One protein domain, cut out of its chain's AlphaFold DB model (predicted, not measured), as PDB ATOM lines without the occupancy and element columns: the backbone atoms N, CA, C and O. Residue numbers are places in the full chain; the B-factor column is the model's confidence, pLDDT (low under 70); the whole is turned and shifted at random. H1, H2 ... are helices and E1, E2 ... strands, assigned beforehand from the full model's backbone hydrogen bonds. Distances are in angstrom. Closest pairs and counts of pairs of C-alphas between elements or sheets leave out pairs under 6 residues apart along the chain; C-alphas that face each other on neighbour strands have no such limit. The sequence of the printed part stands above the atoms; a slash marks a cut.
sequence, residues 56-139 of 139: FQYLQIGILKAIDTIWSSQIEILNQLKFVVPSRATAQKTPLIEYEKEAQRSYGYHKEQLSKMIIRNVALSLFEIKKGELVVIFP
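This is residues 56 to 139 of the 139 residues of the protein "Preprotein translocase subunit SecA" of Lactococcus lactis subsp. cremoris (UniProt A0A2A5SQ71). A long helical hairpin, H1 and H2 side by side, has a small two-strand hairpin, E1 and E2, at the end where H1 begins and H2 ends. The printed part has 84 residues with two named helices, then two named antiparallel strands, mostly helix. It is a rod spanning 63 by 19 by 17 A, only just extended, close to loose, with a radius of gyration of the C-alphas of 18.2 A.

E1 is residues 126 to 130, and E2 residues 133 to 137, ending at C-alpha (157.302, 177.642, 103.143). H1, residues 56 to 88, runs 47.4 A from C-alpha 56 at (144.800, 169.346, 108.133), with a kink of 28 degrees near residue 82. H2, residues 95 to 124, measures 41.8 A.

E1 and E2 are antiparallel at 153 degrees, with N 128 and O 135 within hydrogen-bond range at 2.9 A. The closest C-alphas of H1 and E2, Tyr 58 and Val 136, are at 7.2 A. H2 and E2 are apart. H1 and H2 touch, closest at the C-alphas of Gly 62 and Val 122, 5.2 A, with a shallow tilt of 24 degrees, opposite ways. O i to N i+4 pairs are within range in 26 of 29 for H1 and 25 of 26 for H2.

The printed part has no cut and no long link. Residues 87 to 93 have pLDDT under 70.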
ATOM      1  N   PHE A  56     144.703 170.674 108.736       96.75
ATOM      2  CA  PHE A  56     144.800 169.346 108.133       96.75
ATOM      3  C   PHE A  56     145.492 169.392 106.762       96.75
ATOM      4  O   PHE A  56     146.397 168.598 106.500       96.75
ATOM      5  N   GLN A  57     145.135 170.363 105.916       96.56
ATOM      6  CA  GLN A  57     145.786 170.572 104.622       96.56
ATOM      7  C   GLN A  57     147.280 170.899 104.783       96.56
ATOM      8  O   GLN A  57     148.110 170.359 104.051       96.56
ATOM      9  N   TYR A  58     147.642 171.725 105.766       97.62
ATOM     10  CA  TYR A  58     149.031 172.024 106.116       97.62
ATOM     11  C   TYR A  58     149.826 170.748 106.432       97.62
ATOM     12  O   TYR A  58     150.906 170.539 105.873       97.62
ATOM     13  N   LEU A  59     149.279 169.859 107.268       97.88
ATOM     14  CA  LEU A  59     149.920 168.582 107.594       97.88
ATOM     15  C   LEU A  59     150.085 167.696 106.354       97.88
ATOM     16  O   LEU A  59     151.158 167.128 106.147       97.88
ATOM     17  N   GLN A  60     149.054 167.609 105.507       98.06
ATOM     18  CA  GLN A  60     149.115 166.843 104.259       98.06
ATOM     19  C   GLN A  60     150.218 167.360 103.333       98.06
ATOM     20  O   GLN A  60     151.023 166.566 102.849       98.06
ATOM     21  N   ILE A  61     150.300 168.679 103.131       97.94
ATOM     22  CA  ILE A  61     151.352 169.320 102.330       97.94
ATOM     23  C   ILE A  61     152.737 168.983 102.903       97.94
ATOM     24  O   ILE A  61     153.640 168.592 102.159       97.94
ATOM     25  N   GLY A  62     152.888 169.067 104.227       97.81
ATOM     26  CA  GLY A  62     154.123 168.736 104.936       97.81
ATOM     27  C   GLY A  62     154.602 167.301 104.708       97.81
ATOM     28  O   GLY A  62     155.778 167.067 104.399       97.81
ATOM     29  N   ILE A  63     153.674 166.349 104.833       98.25
ATOM     30  CA  ILE A  63     153.927 164.913 104.687       98.25
ATOM     31  C   ILE A  63     154.198 164.547 103.225       98.25
ATOM     32  O   ILE A  63     155.177 163.857 102.950       98.25
ATOM     33  N   LEU A  64     153.380 165.030 102.287       98.44
ATOM     34  CA  LEU A  64     153.550 164.748 100.858       98.44
ATOM     35  C   LEU A  64     154.896 165.266 100.352       98.44
ATOM     36  O   LEU A  64     155.639 164.518  99.721       98.44
ATOM     37  N   LYS A  65     155.285 166.488 100.745       98.12
ATOM     38  CA  LYS A  65     156.608 167.024 100.408       98.12
ATOM     39  C   LYS A  65     157.743 166.137 100.921       98.12
ATOM     40  O   LYS A  65     158.768 165.996 100.245       98.12
ATOM     41  N   ALA A  66     157.578 165.553 102.111       98.19
ATOM     42  CA  ALA A  66     158.566 164.645 102.672       98.19
ATOM     43  C   ALA A  66     158.671 163.350 101.849       98.19
ATOM     44  O   ALA A  66     159.775 162.941 101.491       98.19
ATOM     45  N   ILE A  67     157.528 162.756 101.496       98.06
ATOM     46  CA  ILE A  67     157.452 161.549 100.665       98.06
ATOM     47  C   ILE A  67     158.103 161.793  99.301       98.06
ATOM     48  O   ILE A  67     158.996 161.036  98.931       98.06
ATOM     49  N   ASP A  68     157.730 162.865  98.599       98.31
ATOM     50  CA  ASP A  68     158.236 163.171  97.253       98.31
ATOM     51  C   ASP A  68     159.763 163.300  97.223       98.31
ATOM     52  O   ASP A  68     160.449 162.792  96.331       98.31
ATOM     53  N   THR A  69     160.310 163.967  98.236       97.69
ATOM     54  CA  THR A  69     161.748 164.220  98.348       97.69
ATOM     55  C   THR A  69     162.511 162.932  98.679       97.69
ATOM     56  O   THR A  69     163.518 162.635  98.036       97.69
ATOM     57  N   ILE A  70     162.026 162.129  99.636       97.62
ATOM     58  CA  ILE A  70     162.664 160.852  99.991       97.62
ATOM     59  C   ILE A  70     162.567 159.849  98.846       97.62
ATOM     60  O   ILE A  70     163.549 159.178  98.543       97.62
ATOM     61  N   TRP A  71     161.415 159.764  98.187       96.88
ATOM     62  CA  TRP A  71     161.214 158.888  97.040       96.88
ATOM     63  C   TRP A  71     162.180 159.217  95.899       96.88
ATOM     64  O   TRP A  71     162.822 158.318  95.357       96.88
ATOM     65  N   SER A  72     162.354 160.504  95.585       97.25
ATOM     66  CA  SER A  72     163.307 160.949  94.560       97.25
ATOM     67  C   SER A  72     164.749 160.551  94.912       97.25
ATOM     68  O   SER A  72     165.445 159.974  94.077       97.25
ATOM     69  N   SER A  73     165.166 160.762  96.168       95.94
ATOM     70  CA  SER A  73     166.473 160.315  96.684       95.94
ATOM     71  C   SER A  73     166.639 158.793  96.606       95.94
ATOM     72  O   SER A  73     167.691 158.281  96.220       95.94
ATOM     73  N   GLN A  74     165.588 158.041  96.940       95.38
ATOM     74  CA  GLN A  74     165.608 156.585  96.879       95.38
ATOM     75  C   GLN A  74     165.776 156.091  95.437       95.38
ATOM     76  O   GLN A  74     166.586 155.195  95.201       95.38
ATOM     77  N   ILE A  75     165.061 156.677  94.470       96.38
ATOM     78  CA  ILE A  75     165.237 156.358  93.045       96.38
ATOM     79  C   ILE A  75     166.686 156.608  92.616       96.38
ATOM     80  O   ILE A  75     167.271 155.764  91.935       96.38
ATOM     81  N   GLU A  76     167.272 157.740  93.011       96.12
ATOM     82  CA  GLU A  76     168.659 158.065  92.677       96.12
ATOM     83  C   GLU A  76     169.628 157.001  93.206       96.12
ATOM     84  O   GLU A  76     170.444 156.475  92.446       96.12
ATOM     85  N   ILE A  77     169.483 156.604  94.472       94.75
ATOM     86  CA  ILE A  77     170.324 155.568  95.078       94.75
ATOM     87  C   ILE A  77     170.145 154.216  94.382       94.75
ATOM     88  O   ILE A  77     171.136 153.549  94.084       94.75
ATOM     89  N   LEU A  78     168.913 153.812  94.062       94.62
ATOM     90  CA  LEU A  78     168.677 152.569  93.318       94.62
ATOM     91  C   LEU A  78     169.337 152.610  91.935       94.62
ATOM     92  O   LEU A  78     169.915 151.615  91.499       94.62
ATOM     93  N   ASN A  79     169.308 153.756  91.252       93.88
ATOM     94  CA  ASN A  79     169.999 153.918  89.976       93.88
ATOM     95  C   ASN A  79     171.520 153.821  90.141       93.88
ATOM     96  O   ASN A  79     172.151 153.086  89.387       93.88
ATOM     97  N   GLN A  80     172.108 154.473  91.146       92.25
ATOM     98  CA  GLN A  80     173.542 154.356  91.434       92.25
ATOM     99  C   GLN A  80     173.950 152.903  91.728       92.25
ATOM    100  O   GLN A  80     174.941 152.411  91.182       92.25
ATOM    101  N   LEU A  81     173.158 152.176  92.526       90.56
ATOM    102  CA  LEU A  81     173.416 150.770  92.848       90.56
ATOM    103  C   LEU A  81     173.439 149.878  91.598       90.56
ATOM    104  O   LEU A  81     174.295 148.997  91.508       90.56
ATOM    105  N   LYS A  82     172.573 150.130  90.604       87.94
ATOM    106  CA  LYS A  82     172.571 149.374  89.335       87.94
ATOM    107  C   LYS A  82     173.896 149.477  88.577       87.94
ATOM    108  O   LYS A  82     174.281 148.512  87.926       87.94
ATOM    109  N   PHE A  83     174.594 150.610  88.659       85.06
ATOM    110  CA  PHE A  83     175.881 150.803  87.983       85.06
ATOM    111  C   PHE A  83     177.066 150.293  88.809       85.06
ATOM    112  O   PHE A  83     178.010 149.724  88.263       85.06
ATOM    113  N   VAL A  84     177.023 150.475  90.131       82.44
ATOM    114  CA  VAL A  84     178.162 150.179  91.012       82.44
ATOM    115  C   VAL A  84     178.273 148.688  91.339       82.44
ATOM    116  O   VAL A  84     179.384 148.159  91.378       82.44
ATOM    117  N   VAL A  85     177.161 147.984  91.554       78.62
ATOM    118  CA  VAL A  85     177.192 146.575  91.983       78.62
ATOM    119  C   VAL A  85     177.840 145.644  90.941       78.62
ATOM    120  O   VAL A  85     178.722 144.874  91.324       78.62
ATOM    121  N   PRO A  86     177.539 145.744  89.629       71.44
ATOM    122  CA  PRO A  86     178.217 144.930  88.618       71.44
ATOM    123  C   PRO A  86     179.733 145.158  88.562       71.44
ATOM    124  O   PRO A  86     180.479 144.223  88.294       71.44
ATOM    125  N   SER A  87     180.204 146.376  88.858       65.44
ATOM    126  CA  SER A  87     181.637 146.712  88.849       65.44
ATOM    127  C   SER A  87     182.427 146.123  90.029       65.44
ATOM    128  O   SER A  87     183.653 146.062  89.975       65.44
ATOM    129  N   ARG A  88     181.736 145.686  91.094       64.94
ATOM    130  CA  ARG A  88     182.330 145.140  92.330       64.94
ATOM    131  C   ARG A  88     182.208 143.624  92.454       64.94
ATOM    132  O   ARG A  88     182.810 143.044  93.356       64.94
ATOM    133  N   ALA A  89     181.441 142.988  91.574       62.31
ATOM    134  CA  ALA A  89     181.228 141.555  91.616       62.31
ATOM    135  C   ALA A  89     182.514 140.811  91.224       62.31
ATOM    136  O   ALA A  89     182.899 140.749  90.058       62.31
ATOM    137  N   THR A  90     183.189 140.221  92.209       59.84
ATOM    138  CA  THR A  90     184.143 139.137  91.962       59.84
ATOM    139  C   THR A  90     183.374 137.867  91.597       59.84
ATOM    140  O   THR A  90     182.240 137.673  92.034       59.84
ATOM    141  N   ALA A  91     184.000 136.995  90.802       59.16
ATOM    142  CA  ALA A  91     183.407 135.864  90.068       59.16
ATOM    143  C   ALA A  91     182.526 134.856  90.856       59.16
ATOM    144  O   ALA A  91     181.998 133.926  90.256       59.16
ATOM    145  N   GLN A  92     182.367 135.003  92.174       59.19
ATOM    146  CA  GLN A  92     181.626 134.087  93.047       59.19
ATOM    147  C   GLN A  92     180.300 134.644  93.595       59.19
ATOM    148  O   GLN A  92     179.493 133.862  94.093       59.19
ATOM    149  N   LYS A  93     180.036 135.958  93.526       64.19
ATOM    150  CA  LYS A  93     178.767 136.537  94.005       64.19
ATOM    151  C   LYS A  93     177.898 137.010  92.850       64.19
ATOM    152  O   LYS A  93     178.354 137.757  91.992       64.19
ATOM    153  N   THR A  94     176.623 136.626  92.870       77.88
ATOM    154  CA  THR A  94     175.633 137.085  91.891       77.88
ATOM    155  C   THR A  94     175.345 138.579  92.109       77.88
ATOM    156  O   THR A  94     174.792 138.919  93.159       77.88
ATOM    157  N   PRO A  95     175.640 139.469  91.140       80.25
ATOM    158  CA  PRO A  95     175.422 140.916  91.270       80.25
ATOM    159  C   PRO A  95     173.988 141.289  91.673       80.25
ATOM    160  O   PRO A  95     173.769 142.237  92.417       80.25
ATOM    161  N   LEU A  96     173.002 140.505  91.230       85.00
ATOM    162  CA  LEU A  96     171.594 140.702  91.581       85.00
ATOM    163  C   LEU A  96     171.342 140.595  93.096       85.00
ATOM    164  O   LEU A  96     170.676 141.452  93.665       85.00
ATOM    165  N   ILE A  97     171.925 139.592  93.759       86.25
ATOM    166  CA  ILE A  97     171.731 139.362  95.200       86.25
ATOM    167  C   ILE A  97     172.365 140.496  96.016       86.25
ATOM    168  O   ILE A  97     171.828 140.908  97.045       86.25
ATOM    169  N   GLU A  98     173.522 141.004  95.586       86.56
ATOM    170  CA  GLU A  98     174.162 142.145  96.250       86.56
ATOM    171  C   GLU A  98     173.363 143.435  96.062       86.56
ATOM    172  O   GLU A  98     173.178 144.177  97.026       86.56
ATOM    173  N   TYR A  99     172.827 143.664  94.861       90.69
ATOM    174  CA  TYR A  99     171.941 144.792  94.591       90.69
ATOM    175  C   TYR A  99     170.704 144.768  95.495       90.69
ATOM    176  O   TYR A  99     170.395 145.775  96.127       90.69
ATOM    177  N   GLU A 100     170.021 143.626  95.605       90.62
ATOM    178  CA  GLU A 100     168.825 143.487  96.445       90.62
ATOM    179  C   GLU A 100     169.120 143.765  97.924       90.62
ATOM    180  O   GLU A 100     168.370 144.490  98.582       90.62
ATOM    181  N   LYS A 101     170.243 143.251  98.441       92.12
ATOM    182  CA  LYS A 101     170.670 143.491  99.829       92.12
ATOM    183  C   LYS A 101     170.938 144.969 100.103       92.12
ATOM    184  O   LYS A 101     170.461 145.502 101.106       92.12
ATOM    185  N   GLU A 102     171.677 145.638  99.222       91.69
ATOM    186  CA  GLU A 102     171.970 147.070  99.356       91.69
ATOM    187  C   GLU A 102     170.709 147.929  99.180       91.69
ATOM    188  O   GLU A 102     170.485 148.868  99.945       91.69
ATOM    189  N   ALA A 103     169.821 147.568  98.248       94.00
ATOM    190  CA  ALA A 103     168.536 148.234  98.061       94.00
ATOM    191  C   ALA A 103     167.645 148.120  99.309       94.00
ATOM    192  O   ALA A 103     167.064 149.115  99.749       94.00
ATOM    193  N   GLN A 104     167.571 146.938  99.931       95.31
ATOM    194  CA  GLN A 104     166.810 146.730 101.164       95.31
ATOM    195  C   GLN A 104     167.388 147.536 102.334       95.31
ATOM    196  O   GLN A 104     166.640 148.164 103.087       95.31
ATOM    197  N   ARG A 105     168.720 147.558 102.475       94.38
ATOM    198  CA  ARG A 105     169.404 148.374 103.487       94.38
ATOM    199  C   ARG A 105     169.114 149.861 103.286       94.38
ATOM    200  O   ARG A 105     168.758 150.553 104.240       94.38
ATOM    201  N   SER A 106     169.220 150.331 102.046       94.50
ATOM    202  CA  SER A 106     168.908 151.708 101.669       94.50
ATOM    203  C   SER A 106     167.453 152.064 101.976       94.50
ATOM    204  O   SER A 106     167.184 153.127 102.532       94.50
ATOM    205  N   TYR A 107     166.502 151.172 101.694       95.12
ATOM    206  CA  TYR A 107     165.095 151.389 102.032       95.12
ATOM    207  C   TYR A 107     164.878 151.563 103.542       95.12
ATOM    208  O   TYR A 107     164.157 152.467 103.961       95.12
ATOM    209  N   GLY A 108     165.534 150.740 104.370       95.69
ATOM    210  CA  GLY A 108     165.503 150.885 105.828       95.69
ATOM    211  C   GLY A 108     165.932 152.282 106.286       95.69
ATOM    212  O   GLY A 108     165.191 152.938 107.014       95.69
ATOM    213  N   TYR A 109     167.066 152.762 105.772       95.62
ATOM    214  CA  TYR A 109     167.575 154.107 106.050       95.62
ATOM    215  C   TYR A 109     166.602 155.213 105.604       95.62
ATOM    216  O   TYR A 109     166.324 156.143 106.362       95.62
ATOM    217  N   HIS A 110     166.030 155.103 104.401       95.94
ATOM    218  CA  HIS A 110     165.088 156.099 103.883       95.94
ATOM    219  C   HIS A 110     163.798 156.198 104.697       95.94
ATOM    220  O   HIS A 110     163.251 157.292 104.810       95.94
ATOM    221  N   LYS A 111     163.327 155.106 105.314       96.75
ATOM    222  CA  LYS A 111     162.176 155.171 106.231       96.75
ATOM    223  C   LYS A 111     162.465 156.053 107.444       96.75
ATOM    224  O   LYS A 111     161.625 156.868 107.814       96.75
ATOM    225  N   GLU A 112     163.651 155.928 108.034       95.06
ATOM    226  CA  GLU A 112     164.058 156.769 109.167       95.06
ATOM    227  C   GLU A 112     164.185 158.241 108.746       95.06
ATOM    228  O   GLU A 112     163.712 159.136 109.452       95.06
ATOM    229  N   GLN A 113     164.758 158.495 107.563       96.38
ATOM    230  CA  GLN A 113     164.849 159.852 107.016       96.38
ATOM    231  C   GLN A 113     163.469 160.446 106.715       96.38
ATOM    232  O   GLN A 113     163.246 161.621 106.999       96.38
ATOM    233  N   LEU A 114     162.527 159.641 106.213       97.62
ATOM    234  CA  LEU A 114     161.150 160.066 105.978       97.62
ATOM    235  C   LEU A 114     160.479 160.521 107.270       97.62
ATOM    236  O   LEU A 114     159.957 161.632 107.313       97.62
ATOM    237  N   SER A 115     160.532 159.715 108.332       96.19
ATOM    238  CA  SER A 115     159.946 160.086 109.623       96.19
ATOM    239  C   SER A 115     160.537 161.389 110.161       96.19
ATOM    240  O   SER A 115     159.797 162.285 110.566       96.19
ATOM    241  N   LYS A 116     161.866 161.536 110.101       95.69
ATOM    242  CA  LYS A 116     162.549 162.759 110.538       95.69
ATOM    243  C   LYS A 116     162.148 163.972 109.698       95.69
ATOM    244  O   LYS A 116     161.911 165.045 110.247       95.69
ATOM    245  N   MET A 117     162.047 163.811 108.381       97.62
ATOM    246  CA  MET A 117     161.703 164.908 107.482       97.62
ATOM    247  C   MET A 117     160.234 165.309 107.576       97.62
ATOM    248  O   MET A 117     159.939 166.492 107.481       97.62
ATOM    249  N   ILE A 118     159.322 164.367 107.841       98.00
ATOM    250  CA  ILE A 118     157.926 164.686 108.165       98.00
ATOM    251  C   ILE A 118     157.879 165.590 109.396       98.00
ATOM    252  O   ILE A 118     157.307 166.672 109.308       98.00
ATOM    253  N   ILE A 119     158.518 165.182 110.503       96.81
ATOM    254  CA  ILE A 119     158.573 165.969 111.746       96.81
ATOM    255  C   ILE A 119     159.130 167.364 111.458       96.81
ATOM    256  O   ILE A 119     158.495 168.360 111.799       96.81
ATOM    257  N   ARG A 120     160.268 167.435 110.759       97.44
ATOM    258  CA  ARG A 120     160.913 168.698 110.399       97.44
ATOM    259  C   ARG A 120     160.008 169.595 109.558       97.44
ATOM    260  O   ARG A 120     159.854 170.769 109.878       97.44
ATOM    261  N   ASN A 121     159.379 169.050 108.519       97.94
ATOM    262  CA  ASN A 121     158.483 169.801 107.649       97.94
ATOM    263  C   ASN A 121     157.289 170.339 108.439       97.94
ATOM    264  O   ASN A 121     157.029 171.537 108.393       97.94
ATOM    265  N   VAL A 122     156.574 169.502 109.190       97.31
ATOM    266  CA  VAL A 122     155.359 169.961 109.881       97.31
ATOM    267  C   VAL A 122     155.665 170.881 111.063       97.31
ATOM    268  O   VAL A 122     154.854 171.757 111.352       97.31
ATOM    269  N   ALA A 123     156.820 170.743 111.718       97.25
ATOM    270  CA  ALA A 123     157.175 171.564 112.874       97.25
ATOM    271  C   ALA A 123     157.856 172.893 112.502       97.25
ATOM    272  O   ALA A 123     157.592 173.921 113.128       97.25
ATOM    273  N   LEU A 124     158.695 172.912 111.461       97.19
ATOM    274  CA  LEU A 124     159.504 174.088 111.117       97.19
ATOM    275  C   LEU A 124     159.001 174.868 109.902       97.19
ATOM    276  O   LEU A 124     159.428 176.006 109.724       97.19
ATOM    277  N   SER A 125     158.094 174.316 109.089       96.94
ATOM    278  CA  SER A 125     157.547 175.083 107.964       96.94
ATOM    279  C   SER A 125     156.732 176.273 108.454       96.94
ATOM    280  O   SER A 125     155.999 176.197 109.447       96.94
ATOM    281  N   LEU A 126     156.845 177.375 107.728       94.81
ATOM    282  CA  LEU A 126     155.998 178.546 107.902       94.81
ATOM    283  C   LEU A 126     154.781 178.418 106.989       94.81
ATOM    284  O   LEU A 126     154.818 177.703 105.985       94.81
ATOM    285  N   PHE A 127     153.706 179.118 107.323       95.00
ATOM    286  CA  PHE A 127     152.526 179.183 106.476       95.00
ATOM    287  C   PHE A 127     151.953 180.594 106.434       95.00
ATOM    288  O   PHE A 127     152.085 181.368 107.379       95.00
ATOM    289  N   GLU A 128     151.294 180.909 105.326       93.44
ATOM    290  CA  GLU A 128     150.582 182.163 105.103       93.44
ATOM    291  C   GLU A 128     149.281 181.872 104.348       93.44
ATOM    292  O   GLU A 128     149.244 180.987 103.495       93.44
ATOM    293  N   ILE A 129     148.222 182.636 104.619       91.06
ATOM    294  CA  ILE A 129     146.986 182.581 103.830       91.06
ATOM    295  C   ILE A 129     147.006 183.750 102.843       91.06
ATOM    296  O   ILE A 129     146.858 184.909 103.234       91.06
ATOM    297  N   LYS A 130     147.189 183.464 101.551       90.00
ATOM    298  CA  LYS A 130     147.201 184.471 100.478       90.00
ATOM    299  C   LYS A 130     145.973 184.301  99.607       90.00
ATOM    300  O   LYS A 130     145.803 183.270  98.976       90.00
ATOM    301  N   LYS A 131     145.119 185.329  99.551       89.69
ATOM    302  CA  LYS A 131     143.882 185.324  98.741       89.69
ATOM    303  C   LYS A 131     142.969 184.108  99.011       89.69
ATOM    304  O   LYS A 131     142.271 183.659  98.114       89.69
ATOM    305  N   GLY A 132     142.971 183.594 100.243       86.38
ATOM    306  CA  GLY A 132     142.196 182.408 100.631       86.38
ATOM    307  C   GLY A 132     142.904 181.068 100.403       86.38
ATOM    308  O   GLY A 132     142.337 180.036 100.743       86.38
ATOM    309  N   GLU A 133     144.133 181.063  99.886       89.94
ATOM    310  CA  GLU A 133     144.932 179.851  99.692       89.94
ATOM    311  C   GLU A 133     146.024 179.724 100.757       89.94
ATOM    312  O   GLU A 133     146.728 180.689 101.069       89.94
ATOM    313  N   LEU A 134     146.183 178.513 101.293       93.81
ATOM    314  CA  LEU A 134     147.270 178.160 102.196       93.81
ATOM    315  C   LEU A 134     148.576 177.995 101.408       93.81
ATOM    316  O   LEU A 134     148.706 177.103 100.572       93.81
ATOM    317  N   VAL A 135     149.570 178.816 101.732       95.12
ATOM    318  CA  VAL A 135     150.928 178.741 101.189       95.12
ATOM    319  C   VAL A 135     151.867 178.267 102.289       95.12
ATOM    320  O   VAL A 135     151.905 178.869 103.357       95.12
ATOM    321  N   VAL A 136     152.639 177.209 102.027       96.62
ATOM    322  CA  VAL A 136     153.601 176.627 102.979       96.62
ATOM    323  C   VAL A 136     155.029 176.876 102.498       96.62
ATOM    324  O   VAL A 136     155.358 176.598 101.345       96.62
ATOM    325  N   ILE A 137     155.880 177.384 103.388       96.62
ATOM    326  CA  ILE A 137     157.302 177.642 103.143       96.62
ATOM    327  C   ILE A 137     158.108 176.640 103.970       96.62
ATOM    328  O   ILE A 137     158.071 176.670 105.201       96.62
ATOM    329  N   PHE A 138     158.817 175.749 103.281       96.00
ATOM    330  CA  PHE A 138     159.592 174.669 103.891       96.00
ATOM    331  C   PHE A 138     160.972 175.138 104.398       96.00
ATOM    332  O   PHE A 138     161.525 176.080 103.825       96.00
ATOM    333  N   PRO A 139     161.512 174.500 105.457       93.31
ATOM    334  CA  PRO A 139     162.828 174.796 106.040       93.31
ATOM    335  C   PRO A 139     164.022 174.269 105.228       93.31
ATOM    336  O   PRO A 139     163.827 173.450 104.303       93.31
TER     337      PRO A 139